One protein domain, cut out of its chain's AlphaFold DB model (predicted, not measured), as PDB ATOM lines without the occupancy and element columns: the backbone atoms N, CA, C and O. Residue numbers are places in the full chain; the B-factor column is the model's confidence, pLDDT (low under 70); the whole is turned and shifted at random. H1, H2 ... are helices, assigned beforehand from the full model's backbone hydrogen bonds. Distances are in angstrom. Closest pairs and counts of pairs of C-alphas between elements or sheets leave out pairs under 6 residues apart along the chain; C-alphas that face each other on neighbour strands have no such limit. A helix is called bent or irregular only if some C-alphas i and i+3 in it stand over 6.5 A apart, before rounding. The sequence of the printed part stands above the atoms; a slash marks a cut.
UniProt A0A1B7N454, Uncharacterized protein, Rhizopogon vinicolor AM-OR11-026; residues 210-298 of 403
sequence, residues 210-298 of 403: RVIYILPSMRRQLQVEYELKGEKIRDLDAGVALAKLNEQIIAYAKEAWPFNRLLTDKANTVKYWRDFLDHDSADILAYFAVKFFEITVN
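What this domain is: This is residues 210 to 298 of the 403 residues of an uncharacterized protein of Rhizopogon vinicolor AM-OR11-026 (UniProt A0A1B7N454). A helical hairpin, H1 and H2, makes one side of this model, and H4 runs away from H2 about perpendicular to it, with the short H3 packed on H4. The long link from H2, residues 254 to 265, loops round to H3. The printed part has 89 residues with four named helices, in the order H1, H2, H3, H4, and no named strand; the class is all helix. It is compact, with a radius of gyration of the C-alphas of 13.0 A, and rounded, spanning 36 by 32 by 28 A.

Where its parts are: H1, residues 210 to 228, begins with C-alpha 210 at (21.167, 74.908, 108.147) and is 28.5 A long from first to last C-alpha. It is neither bent nor irregular, but only just: C-alphas 213 and 216 are 6.5 A apart. H2, residues 238 to 253, is 22.3 A long. H3, residues 266 to 274, measures 13.9 A and is irregular, with C-alphas 267 and 270 8.5 A apart. H4, residues 283 to 294, measures 16.4 A and ends with C-alpha 294 at (45.298, 70.458, 104.538).

How they stand to each other: H1 and H2 touch as a hairpin, opposite ways at a shallow tilt of 29 degrees; their closest C-alphas, of Tyr 226 and Ala 238, are 6.7 A apart. H4 touches H2 with residues 284 to 285 alone, about perpendicular at 76 degrees; the closest C-alphas, of Leu 245 and Ile 284, are 6.0 A apart. H3 and H4 touch, opposite ways at a steep tilt of 46 degrees, closest at the C-alphas of Trp 273 and Ala 286, 5.2 A. The helix packing is only just mostly crossed: of these 3 pairs, 1 is at a shallow tilt. H1 and H4 are near each other, with 5 pairs of C-alphas within 10 A; H3 is apart from H1 and H2. In H2 and H4 every O i to N i+4 pair is within hydrogen-bond range, in H1 11 of 15 and in H3 3 of 5.

The domain as a whole: The C-alphas farthest apart, of Leu 228 and Thr 264, are 36.5 A apart. The printed part has no cut. The link H2 to H3 is long; the other two are short. Mean pLDDT of the printed part is 89.1, with residues 210 to 212, 264 and 266 to 267 under 70.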
ATOM      1  N   ARG A 210      20.198  75.920 107.677       60.53
ATOM      2  CA  ARG A 210      21.167  74.908 108.147       60.53
ATOM      3  C   ARG A 210      22.631  75.378 108.151       60.53
ATOM      4  O   ARG A 210      23.494  74.644 108.611       60.53
ATOM      5  N   VAL A 211      22.900  76.614 107.726       60.78
ATOM      6  CA  VAL A 211      24.163  77.331 107.990       60.78
ATOM      7  C   VAL A 211      24.475  77.358 109.496       60.78
ATOM      8  O   VAL A 211      25.637  77.314 109.887       60.78
ATOM      9  N   ILE A 212      23.440  77.305 110.344       62.38
ATOM     10  CA  ILE A 212      23.547  77.203 111.807       62.38
ATOM     11  C   ILE A 212      24.329  75.960 112.270       62.38
ATOM     12  O   ILE A 212      24.879  75.997 113.361       62.38
ATOM     13  N   TYR A 213      24.432  74.886 111.476       70.75
ATOM     14  CA  TYR A 213      25.151  73.677 111.904       70.75
ATOM     15  C   TYR A 213      26.676  73.816 111.850       70.75
ATOM     16  O   TYR A 213      27.364  73.253 112.689       70.75
ATOM     17  N   ILE A 214      27.215  74.598 110.912       80.00
ATOM     18  CA  ILE A 214      28.673  74.710 110.717       80.00
ATOM     19  C   ILE A 214      29.290  75.709 111.706       80.00
ATOM     20  O   ILE A 214      30.403  75.519 112.199       80.00
ATOM     21  N   LEU A 215      28.541  76.765 112.033       83.25
ATOM     22  CA  LEU A 215      28.959  77.854 112.919       83.25
ATOM     23  C   LEU A 215      29.489  77.380 114.290       83.25
ATOM     24  O   LEU A 215      30.566  77.832 114.678       83.25
ATOM     25  N   PRO A 216      28.811  76.473 115.023       86.38
ATOM     26  CA  PRO A 216      29.311  75.947 116.291       86.38
ATOM     27  C   PRO A 216      30.666  75.249 116.175       86.38
ATOM     28  O   PRO A 216      31.538  75.511 117.003       86.38
ATOM     29  N   SER A 217      30.866  74.410 115.148       84.56
ATOM     30  CA  SER A 217      32.159  73.748 114.938       84.56
ATOM     31  C   SER A 217      33.236  74.794 114.686       84.56
ATOM     32  O   SER A 217      34.217  74.848 115.419       84.56
ATOM     33  N   MET A 218      33.022  75.704 113.731       88.56
ATOM     34  CA  MET A 218      34.027  76.719 113.401       88.56
ATOM     35  C   MET A 218      34.351  77.641 114.579       88.56
ATOM     36  O   MET A 218      35.512  77.982 114.788       88.56
ATOM     37  N   ARG A 219      33.350  77.999 115.390       89.88
ATOM     38  CA  ARG A 219      33.555  78.767 116.622       89.88
ATOM     39  C   ARG A 219      34.430  78.009 117.618       89.88
ATOM     40  O   ARG A 219      35.314  78.614 118.216       89.88
ATOM     41  N   ARG A 220      34.209  76.702 117.779       89.00
ATOM     42  CA  ARG A 220      35.029  75.850 118.648       89.00
ATOM     43  C   ARG A 220      36.464  75.748 118.138       89.00
ATOM     44  O   ARG A 220      37.388  75.875 118.931       89.00
ATOM     45  N   GLN A 221      36.654  75.581 116.827       88.62
ATOM     46  CA  GLN A 221      37.983  75.614 116.213       88.62
ATOM     47  C   GLN A 221      38.681  76.964 116.447       88.62
ATOM     48  O   GLN A 221      39.830  76.975 116.872       88.62
ATOM     49  N   LEU A 222      37.991  78.091 116.237       91.31
ATOM     50  CA  LEU A 222      38.545  79.424 116.496       91.31
ATOM     51  C   LEU A 222      38.967  79.583 117.961       91.31
ATOM     52  O   LEU A 222      40.054  80.080 118.238       91.31
ATOM     53  N   GLN A 223      38.134  79.120 118.892       90.31
ATOM     54  CA  GLN A 223      38.441  79.152 120.317       90.31
ATOM     55  C   GLN A 223      39.704  78.344 120.646       90.31
ATOM     56  O   GLN A 223      40.569  78.833 121.360       90.31
ATOM     57  N   VAL A 224      39.854  77.146 120.071       89.38
ATOM     58  CA  VAL A 224      41.057  76.313 120.236       89.38
ATOM     59  C   VAL A 224      42.315  77.020 119.717       89.38
ATOM     60  O   VAL A 224      43.337  77.007 120.399       89.38
ATOM     61  N   GLU A 225      42.260  77.655 118.544       89.69
ATOM     62  CA  GLU A 225      43.412  78.386 117.986       89.69
ATOM     63  C   GLU A 225      43.838  79.556 118.892       89.69
ATOM     64  O   GLU A 225      45.019  79.721 119.194       89.69
ATOM     65  N   TYR A 226      42.874  80.325 119.401       93.00
ATOM     66  CA  TYR A 226      43.155  81.503 120.219       93.00
ATOM     67  C   TYR A 226      43.538  81.170 121.665       93.00
ATOM     68  O   TYR A 226      44.489  81.743 122.192       93.00
ATOM     69  N   GLU A 227      42.804  80.270 122.320       92.00
ATOM     70  CA  GLU A 227      42.982  79.981 123.749       92.00
ATOM     71  C   GLU A 227      44.094  78.966 124.004       92.00
ATOM     72  O   GLU A 227      44.878  79.144 124.934       92.00
ATOM     73  N   LEU A 228      44.174  77.899 123.198       90.00
ATOM     74  CA  LEU A 228      45.122  76.808 123.448       90.00
ATOM     75  C   LEU A 228      46.459  77.015 122.739       90.00
ATOM     76  O   LEU A 228      47.496  76.683 123.307       90.00
ATOM     77  N   LYS A 229      46.451  77.546 121.511       91.38
ATOM     78  CA  LYS A 229      47.691  77.766 120.746       91.38
ATOM     79  C   LYS A 229      48.236  79.186 120.867       91.38
ATOM     80  O   LYS A 229      49.417  79.396 120.609       91.38
ATOM     81  N   GLY A 230      47.401  80.154 121.250       91.56
ATOM     82  CA  GLY A 230      47.784  81.566 121.286       91.56
ATOM     83  C   GLY A 230      48.052  82.161 119.899       91.56
ATOM     84  O   GLY A 230      48.674  83.219 119.797       91.56
ATOM     85  N   GLU A 231      47.602  81.498 118.829       91.69
ATOM     86  CA  GLU A 231      47.797  81.954 117.454       91.69
ATOM     87  C   GLU A 231      46.692  82.948 117.084       91.69
ATOM     88  O   GLU A 231      45.525  82.587 116.916       91.69
ATOM     89  N   LYS A 232      47.054  84.228 116.949       91.56
ATOM     90  CA  LYS A 232      46.127  85.260 116.474       91.56
ATOM     91  C   LYS A 232      46.059  85.240 114.954       91.56
ATOM     92  O   LYS A 232      47.072  85.389 114.271       91.56
ATOM     93  N   ILE A 233      44.852  85.133 114.410       91.88
ATOM     94  CA  ILE A 233      44.635  85.208 112.965       91.88
ATOM     95  C   ILE A 233      44.694  86.686 112.560       91.88
ATOM     96  O   ILE A 233      43.809  87.463 112.920       91.88
ATOM     97  N   ARG A 234      45.748  87.075 111.826       90.25
ATOM     98  CA  ARG A 234      46.006  88.465 111.386       90.25
ATOM     99  C   ARG A 234      46.020  89.486 112.531       90.25
ATOM    100  O   ARG A 234      45.491  90.585 112.391       90.25
ATOM    101  N   ASP A 235      46.558  89.095 113.686       93.50
ATOM    102  CA  ASP A 235      46.649  89.942 114.885       93.50
ATOM    103  C   ASP A 235      45.301  90.467 115.421       93.50
ATOM    104  O   ASP A 235      45.267  91.327 116.305       93.50
ATOM    105  N   LEU A 236      44.176  89.927 114.942       94.38
ATOM    106  CA  LEU A 236      42.843  90.307 115.397       94.38
ATOM    107  C   LEU A 236      42.556  89.723 116.777       94.38
ATOM    108  O   LEU A 236      42.934  88.589 117.074       94.38
ATOM    109  N   ASP A 237      41.821  90.476 117.595       94.94
ATOM    110  CA  ASP A 237      41.242  89.971 118.839       94.94
ATOM    111  C   ASP A 237      40.194  88.874 118.573       94.94
ATOM    112  O   ASP A 237      39.502  88.899 117.550       94.94
ATOM    113  N   ALA A 238      40.046  87.930 119.507       93.50
ATOM    114  CA  ALA A 238      39.149  86.783 119.367       93.50
ATOM    115  C   ALA A 238      37.688  87.197 119.111       93.50
ATOM    116  O   ALA A 238      36.998  86.581 118.293       93.50
ATOM    117  N   GLY A 239      37.212  88.262 119.771       94.00
ATOM    118  CA  GLY A 239      35.848  88.764 119.600       94.00
ATOM    119  C   GLY A 239      35.614  89.341 118.203       94.00
ATOM    120  O   GLY A 239      34.601  89.048 117.563       94.00
ATOM    121  N   VAL A 240      36.587  90.107 117.704       95.81
ATOM    122  CA  VAL A 240      36.559  90.693 116.356       95.81
ATOM    123  C   VAL A 240      36.650  89.598 115.294       95.81
ATOM    124  O   VAL A 240      35.882  89.605 114.332       95.81
ATOM    125  N   ALA A 241      37.534  88.618 115.496       95.56
ATOM    126  CA  ALA A 241      37.700  87.489 114.592       95.56
ATOM    127  C   ALA A 241      36.417  86.652 114.475       95.56
ATOM    128  O   ALA A 241      36.012  86.285 113.372       95.56
ATOM    129  N   LEU A 242      35.728  86.407 115.595       94.50
ATOM    130  CA  LEU A 242      34.462  85.674 115.606       94.50
ATOM    131  C   LEU A 242      33.342  86.432 114.880       94.50
ATOM    132  O   LEU A 242      32.600  85.830 114.101       94.50
ATOM    133  N   ALA A 243      33.207  87.740 115.119       94.81
ATOM    134  CA  ALA A 243      32.212  88.563 114.432       94.81
ATOM    135  C   ALA A 243      32.436  88.540 112.911       94.81
ATOM    136  O   ALA A 243      31.518  88.236 112.148       94.81
ATOM    137  N   LYS A 244      33.688  88.741 112.493       96.06
ATOM    138  CA  LYS A 244      34.099  88.721 111.091       96.06
ATOM    139  C   LYS A 244      33.896  87.345 110.446       96.06
ATOM    140  O   LYS A 244      33.371  87.268 109.340       96.06
ATOM    141  N   LEU A 245      34.200  86.250 111.146       94.94
ATOM    142  CA  LEU A 245      33.916  84.891 110.671       94.94
ATOM    143  C   LEU A 245      32.420  84.678 110.390       94.94
ATOM    144  O   LEU A 245      32.064  84.138 109.343       94.94
ATOM    145  N   ASN A 246      31.536  85.122 111.288       93.25
ATOM    146  CA  ASN A 246      30.087  84.979 111.106       93.25
ATOM    147  C   ASN A 246      29.596  85.724 109.857       93.25
ATOM    148  O   ASN A 246      28.822  85.174 109.069       93.25
ATOM    149  N   GLU A 247      30.064  86.956 109.657       94.38
ATOM    150  CA  GLU A 247      29.746  87.757 108.471       94.38
ATOM    151  C   GLU A 247      30.237  87.077 107.190       94.38
ATOM    152  O   GLU A 247      29.474  86.936 106.229       94.38
ATOM    153  N   GLN A 248      31.476  86.580 107.199       94.81
ATOM    154  CA  GLN A 248      32.081  85.896 106.060       94.81
ATOM    155  C   GLN A 248      31.355  84.592 105.711       94.81
ATOM    156  O   GLN A 248      31.114  84.337 104.534       94.81
ATOM    157  N   ILE A 249      30.933  83.791 106.698       91.94
ATOM    158  CA  ILE A 249      30.139  82.570 106.464       91.94
ATOM    159  C   ILE A 249      28.803  82.910 105.798       91.94
ATOM    160  O   ILE A 249      28.392  82.232 104.853       91.94
ATOM    161  N   ILE A 250      28.113  83.954 106.268       89.94
ATOM    162  CA  ILE A 250      26.833  84.387 105.688       89.94
ATOM    163  C   ILE A 250      27.040  84.891 104.257       89.94
ATOM    164  O   ILE A 250      26.254  84.543 103.373       89.94
ATOM    165  N   ALA A 251      28.085  85.687 104.018       92.75
ATOM    166  CA  ALA A 251      28.438  86.170 102.687       92.75
ATOM    167  C   ALA A 251      28.770  85.006 101.741       92.75
ATOM    168  O   ALA A 251      28.241  84.954 100.632       92.75
ATOM    169  N   TYR A 252      29.555  84.030 102.199       92.19
ATOM    170  CA  TYR A 252      29.902  82.835 101.435       92.19
ATOM    171  C   TYR A 252      28.674  81.980 101.107       92.19
ATOM    172  O   TYR A 252      28.476  81.608  99.953       92.19
ATOM    173  N   ALA A 253      27.789  81.738 102.080       88.56
ATOM    174  CA  ALA A 253      26.553  80.980 101.872       88.56
ATOM    175  C   ALA A 253      25.572  81.661 100.899       88.56
ATOM    176  O   ALA A 253      24.735  80.987 100.298       88.56
ATOM    177  N   LYS A 254      25.653  82.991 100.772       89.25
ATOM    178  CA  LYS A 254      24.884  83.794  99.811       89.25
ATOM    179  C   LYS A 254      25.594  83.965  98.467       89.25
ATOM    180  O   LYS A 254      25.053  84.655  97.610       89.25
ATOM    181  N   GLU A 255      26.792  83.399  98.308       90.44
ATOM    182  CA  GLU A 255      27.671  83.634  97.160       90.44
ATOM    183  C   GLU A 255      27.886  85.138  96.899       90.44
ATOM    184  O   GLU A 255      27.980  85.585  95.761       90.44
ATOM    185  N   ALA A 256      27.932  85.948  97.962       93.25
ATOM    186  CA  ALA A 256      28.187  87.379  97.874       93.25
ATOM    187  C   ALA A 256      29.678  87.651  97.624       93.25
ATOM    188  O   ALA A 256      30.533  86.795  97.853       93.25
ATOM    189  N   TRP A 257      30.008  88.856  97.164       92.75
ATOM    190  CA  TRP A 257      31.403  89.258  96.976       92.75
ATOM    191  C   TRP A 257      32.188  89.147  98.305       92.75
ATOM    192  O   TRP A 257      31.660  89.552  99.340       92.75
ATOM    193  N   PRO A 258      33.419  88.598  98.310       94.00
ATOM    194  CA  PRO A 258      34.238  88.236  97.149       94.00
ATOM    195  C   PRO A 258      34.113  86.753  96.723       94.00
ATOM    196  O   PRO A 258      34.849  86.287  95.853       94.00
ATOM    197  N   PHE A 259      33.169  86.004  97.302       92.31
ATOM    198  CA  PHE A 259      32.954  84.567  97.076       92.31
ATOM    199  C   PHE A 259      32.173  84.227  95.796       92.31
ATOM    200  O   PHE A 259      32.100  83.060  95.402       92.31
ATOM    201  N   ASN A 260      31.635  85.236  95.109       90.62
ATOM    202  CA  ASN A 260      31.033  85.102  93.780       90.62
ATOM    203  C   ASN A 260      32.061  84.818  92.664       90.62
ATOM    204  O   ASN A 260      31.672  84.516  91.535       90.62
ATOM    205  N   ARG A 261      33.371  84.906  92.942       87.44
ATOM    206  CA  ARG A 261      34.428  84.582  91.969       87.44
ATOM    207  C   ARG A 261      34.357  83.114  91.568       87.44
ATOM    208  O   ARG A 261      34.489  82.240  92.422       87.44
ATOM    209  N   LEU A 262      34.189  82.825  90.279       80.38
ATOM    210  CA  LEU A 262      34.085  81.455  89.769       80.38
ATOM    211  C   LEU A 262      35.271  80.590  90.219       80.38
ATOM    212  O   LEU A 262      36.423  81.012  90.149       80.38
ATOM    213  N   LEU A 263      34.983  79.365  90.668       77.88
ATOM    214  CA  LEU A 263      36.013  78.358  90.915       77.88
ATOM    215  C   LEU A 263      36.535  77.899  89.546       77.88
ATOM    216  O   LEU A 263      35.942  77.023  88.923       77.88
ATOM    217  N   THR A 264      37.587  78.545  89.036       66.94
ATOM    218  CA  THR A 264      38.096  78.299  87.674       66.94
ATOM    219  C   THR A 264      38.550  76.852  87.485       66.94
ATOM    220  O   THR A 264      38.433  76.311  86.391       66.94
ATOM    221  N   ASP A 265      39.016  76.205  88.558       70.25
ATOM    222  CA  ASP A 265      39.441  74.810  88.540       70.25
ATOM    223  C   ASP A 265      39.087  74.097  89.855       70.25
ATOM    224  O   ASP A 265      39.628  74.407  90.920       70.25
ATOM    225  N   LYS A 266      38.193  73.101  89.775       63.81
ATOM    226  CA  LYS A 266      37.838  72.228  90.910       63.81
ATOM    227  C   LYS A 266      39.035  71.432  91.433       63.81
ATOM    228  O   LYS A 266      39.013  71.018  92.586       63.81
ATOM    229  N   ALA A 267      40.062  71.194  90.613       64.94
ATOM    230  CA  ALA A 267      41.274  70.514  91.061       64.94
ATOM    231  C   ALA A 267      42.118  71.384  92.009       64.94
ATOM    232  O   ALA A 267      42.971  70.859  92.713       64.94
ATOM    233  N   ASN A 268      41.857  72.695  92.062       81.00
ATOM    234  CA  ASN A 268      42.660  73.662  92.800       81.00
ATOM    235  C   ASN A 268      41.834  74.462  93.822       81.00
ATOM    236  O   ASN A 268      42.077  75.649  94.038       81.00
ATOM    237  N   THR A 269      40.890  73.809  94.507       87.81
ATOM    238  CA  THR A 269      40.093  74.421  95.589       87.81
ATOM    239  C   THR A 269      40.970  75.063  96.669       87.81
ATOM    240  O   THR A 269      40.673  76.161  97.129       87.81
ATOM    241  N   VAL A 270      42.102  74.445  97.024       90.56
ATOM    242  CA  VAL A 270      43.056  75.020  97.993       90.56
ATOM    243  C   VAL A 270      43.657  76.325  97.484       90.56
ATOM    244  O   VAL A 270      43.757  77.288  98.238       90.56
ATOM    245  N   LYS A 271      44.027  76.384  96.200       91.00
ATOM    246  CA  LYS A 271      44.565  77.602  95.586       91.00
ATOM    247  C   LYS A 271      43.531  78.725  95.618       91.00
ATOM    248  O   LYS A 271      43.869  79.826  96.028       91.00
ATOM    249  N   TYR A 272      42.278  78.414  95.278       91.81
ATOM    250  CA  TYR A 272      41.180  79.375  95.374       91.81
ATOM    251  C   TYR A 272      41.102  80.001  96.767       91.81
ATOM    252  O   TYR A 272      41.036  81.217  96.872       91.81
ATOM    253  N   TRP A 273      41.158  79.195  97.831       94.88
ATOM    254  CA  TRP A 273      41.119  79.718  99.198       94.88
ATOM    255  C   TRP A 273      42.392  80.470  99.594       94.88
ATOM    256  O   TRP A 273      42.294  81.483 100.281       94.88
ATOM    257  N   ARG A 274      43.569  80.051  99.113       95.19
ATOM    258  CA  ARG A 274      44.826  80.786  99.334       95.19
ATOM    259  C   ARG A 274      44.786  82.200  98.756       95.19
ATOM    260  O   ARG A 274      45.255  83.115  99.419       95.19
ATOM    261  N   ASP A 275      44.138  82.398  97.610       94.00
ATOM    262  CA  ASP A 275      43.990  83.724  96.991       94.00
ATOM    263  C   ASP A 275      43.125  84.697  97.832       94.00
ATOM    264  O   ASP A 275      43.157  85.908  97.604       94.00
ATOM    265  N   PHE A 276      42.355  84.202  98.813       95.25
ATOM    266  CA  PHE A 276      41.585  85.030  99.755       95.25
ATOM    267  C   PHE A 276      42.276  85.261 101.095       95.25
ATOM    268  O   PHE A 276      41.756  86.040 101.893       95.25
ATOM    269  N   LEU A 277      43.430  84.637 101.354       95.38
ATOM    270  CA  LEU A 277      44.155  84.849 102.611       95.38
ATOM    271  C   LEU A 277      44.581  86.304 102.789       95.38
ATOM    272  O   LEU A 277      44.663  86.760 103.926       95.38
ATOM    273  N   ASP A 278      44.786  87.025 101.685       94.62
ATOM    274  CA  ASP A 278      45.136  88.446 101.663       94.62
ATOM    275  C   ASP A 278      43.908  89.374 101.620       94.62
ATOM    276  O   ASP A 278      44.033  90.584 101.793       94.62
ATOM    277  N   HIS A 279      42.697  88.829 101.477       95.50
ATOM    278  CA  HIS A 279      41.489  89.614 101.254       95.50
ATOM    279  C   HIS A 279      40.737  89.928 102.557       95.50
ATOM    280  O   HIS A 279      40.184  89.036 103.197       95.50
ATOM    281  N   ASP A 280      40.579  91.209 102.897       94.69
ATOM    282  CA  ASP A 280      39.985  91.626 104.178       94.69
ATOM    283  C   ASP A 280      38.563  91.116 104.419       94.69
ATOM    284  O   ASP A 280      38.197  90.840 105.553       94.69
ATOM    285  N   SER A 281      37.749  90.944 103.380       95.19
ATOM    286  CA  SER A 281      36.391  90.390 103.517       95.19
ATOM    287  C   SER A 281      36.308  88.857 103.470       95.19
ATOM    288  O   SER A 281      35.199  88.337 103.424       95.19
ATOM    289  N   ALA A 282      37.425  88.125 103.422       96.25
ATOM    290  CA  ALA A 282      37.415  86.659 103.317       96.25
ATOM    291  C   ALA A 282      38.545  85.943 104.077       96.25
ATOM    292  O   ALA A 282      38.521  84.720 104.169       96.25
ATOM    293  N   ASP A 283      39.503  86.683 104.620       95.44
ATOM    294  CA  ASP A 283      40.706  86.200 105.291       95.44
ATOM    295  C   ASP A 283      40.495  85.105 106.346       95.44
ATOM    296  O   ASP A 283      41.121  84.050 106.258       95.44
ATOM    297  N   ILE A 284      39.619  85.314 107.330       96.06
ATOM    298  CA  ILE A 284      39.413  84.353 108.424       96.06
ATOM    299  C   ILE A 284      38.766  83.072 107.895       96.06
ATOM    300  O   ILE A 284      39.194  81.966 108.224       96.06
ATOM    301  N   LEU A 285      37.745  83.200 107.048       95.69
ATOM    302  CA  LEU A 285      37.085  82.052 106.436       95.69
ATOM    303  C   LEU A 285      38.049  81.276 105.533       95.69
ATOM    304  O   LEU A 285      38.065  80.046 105.563       95.69
ATOM    305  N   ALA A 286      38.872  81.993 104.769       96.25
ATOM    306  CA  ALA A 286      39.898  81.426 103.909       96.25
ATOM    307  C   ALA A 286      40.972  80.684 104.705       96.25
ATOM    308  O   ALA A 286      41.341  79.575 104.321       96.25
ATOM    309  N   TYR A 287      41.409  81.241 105.838       95.94
ATOM    310  CA  TYR A 287      42.327  80.578 106.760       95.94
ATOM    311  C   TYR A 287      41.793  79.205 107.177       95.94
ATOM    312  O   TYR A 287      42.473  78.193 106.995       95.94
ATOM    313  N   PHE A 288      40.544  79.142 107.650       94.56
ATOM    314  CA  PHE A 288      39.934  77.867 108.021       94.56
ATOM    315  C   PHE A 288      39.786  76.932 106.830       94.56
ATOM    316  O   PHE A 288      40.142  75.763 106.942       94.56
ATOM    317  N   ALA A 289      39.291  77.419 105.692       94.56
ATOM    318  CA  ALA A 289      39.113  76.587 104.511       94.56
ATOM    319  C   ALA A 289      40.434  75.931 104.079       94.56
ATOM    320  O   ALA A 289      40.465  74.718 103.873       94.56
ATOM    321  N   VAL A 290      41.539  76.688 104.022       94.94
ATOM    322  CA  VAL A 290      42.875  76.143 103.725       94.94
ATOM    323  C   VAL A 290      43.261  75.064 104.737       94.94
ATOM    324  O   VAL A 290      43.611  73.961 104.323       94.94
ATOM    325  N   LYS A 291      43.109  75.326 106.043       93.31
ATOM    326  CA  LYS A 291      43.394  74.331 107.091       93.31
ATOM    327  C   LYS A 291      42.557  73.061 106.928       93.31
ATOM    328  O   LYS A 291      43.104  71.970 107.027       93.31
ATOM    329  N   PHE A 292      41.260  73.177 106.627       92.62
ATOM    330  CA  PHE A 292      40.379  72.025 106.399       92.62
ATOM    331  C   PHE A 292      40.825  71.170 105.208       92.62
ATOM    332  O   PHE A 292      40.742  69.943 105.278       92.62
ATOM    333  N   PHE A 293      41.308  71.788 104.128       91.62
ATOM    334  CA  PHE A 293      41.823  71.045 102.974       91.62
ATOM    335  C   PHE A 293      43.230  70.475 103.181       91.62
ATOM    336  O   PHE A 293      43.608  69.546 102.473       91.62
ATOM    337  N   GLU A 294      43.994  70.999 104.140       91.00
ATOM    338  CA  GLU A 294      45.298  70.458 104.538       91.00
ATOM    339  C   GLU A 294      45.177  69.269 105.508       91.00
ATOM    340  O   GLU A 294      46.153  68.543 105.713       91.00
ATOM    341  N   ILE A 295      43.983  69.011 106.066       89.81
ATOM    342  CA  ILE A 295      43.736  67.814 106.877       89.81
ATOM    343  C   ILE A 295      43.909  66.571 106.005       89.81
ATOM    344  O   ILE A 295      43.143  66.313 105.073       89.81
ATOM    345  N   THR A 296      44.893  65.758 106.377       85.62
ATOM    346  CA  THR A 296      45.092  64.434 105.795       85.62
ATOM    347  C   THR A 296      44.097  63.463 106.426       85.62
ATOM    348  O   THR A 296      44.075  63.276 107.638       85.62
ATOM    349  N   VAL A 297      43.253  62.849 105.599       87.69
ATOM    350  CA  VAL A 297      42.170  61.949 106.051       87.69
ATOM    351  C   VAL A 297      42.589  60.486 106.170       87.69
ATOM    352  O   VAL A 297      41.770  59.627 106.500       87.69
ATOM    353  N   ASN A 298      43.846  60.177 105.850       83.00
ATOM    354  CA  ASN A 298      44.375  58.827 105.897       83.00
ATOM    355  C   ASN A 298      45.685  58.745 106.680       83.00
ATOM    356  O   ASN A 298      46.612  59.504 106.431       83.00
TER     357      ASN A 298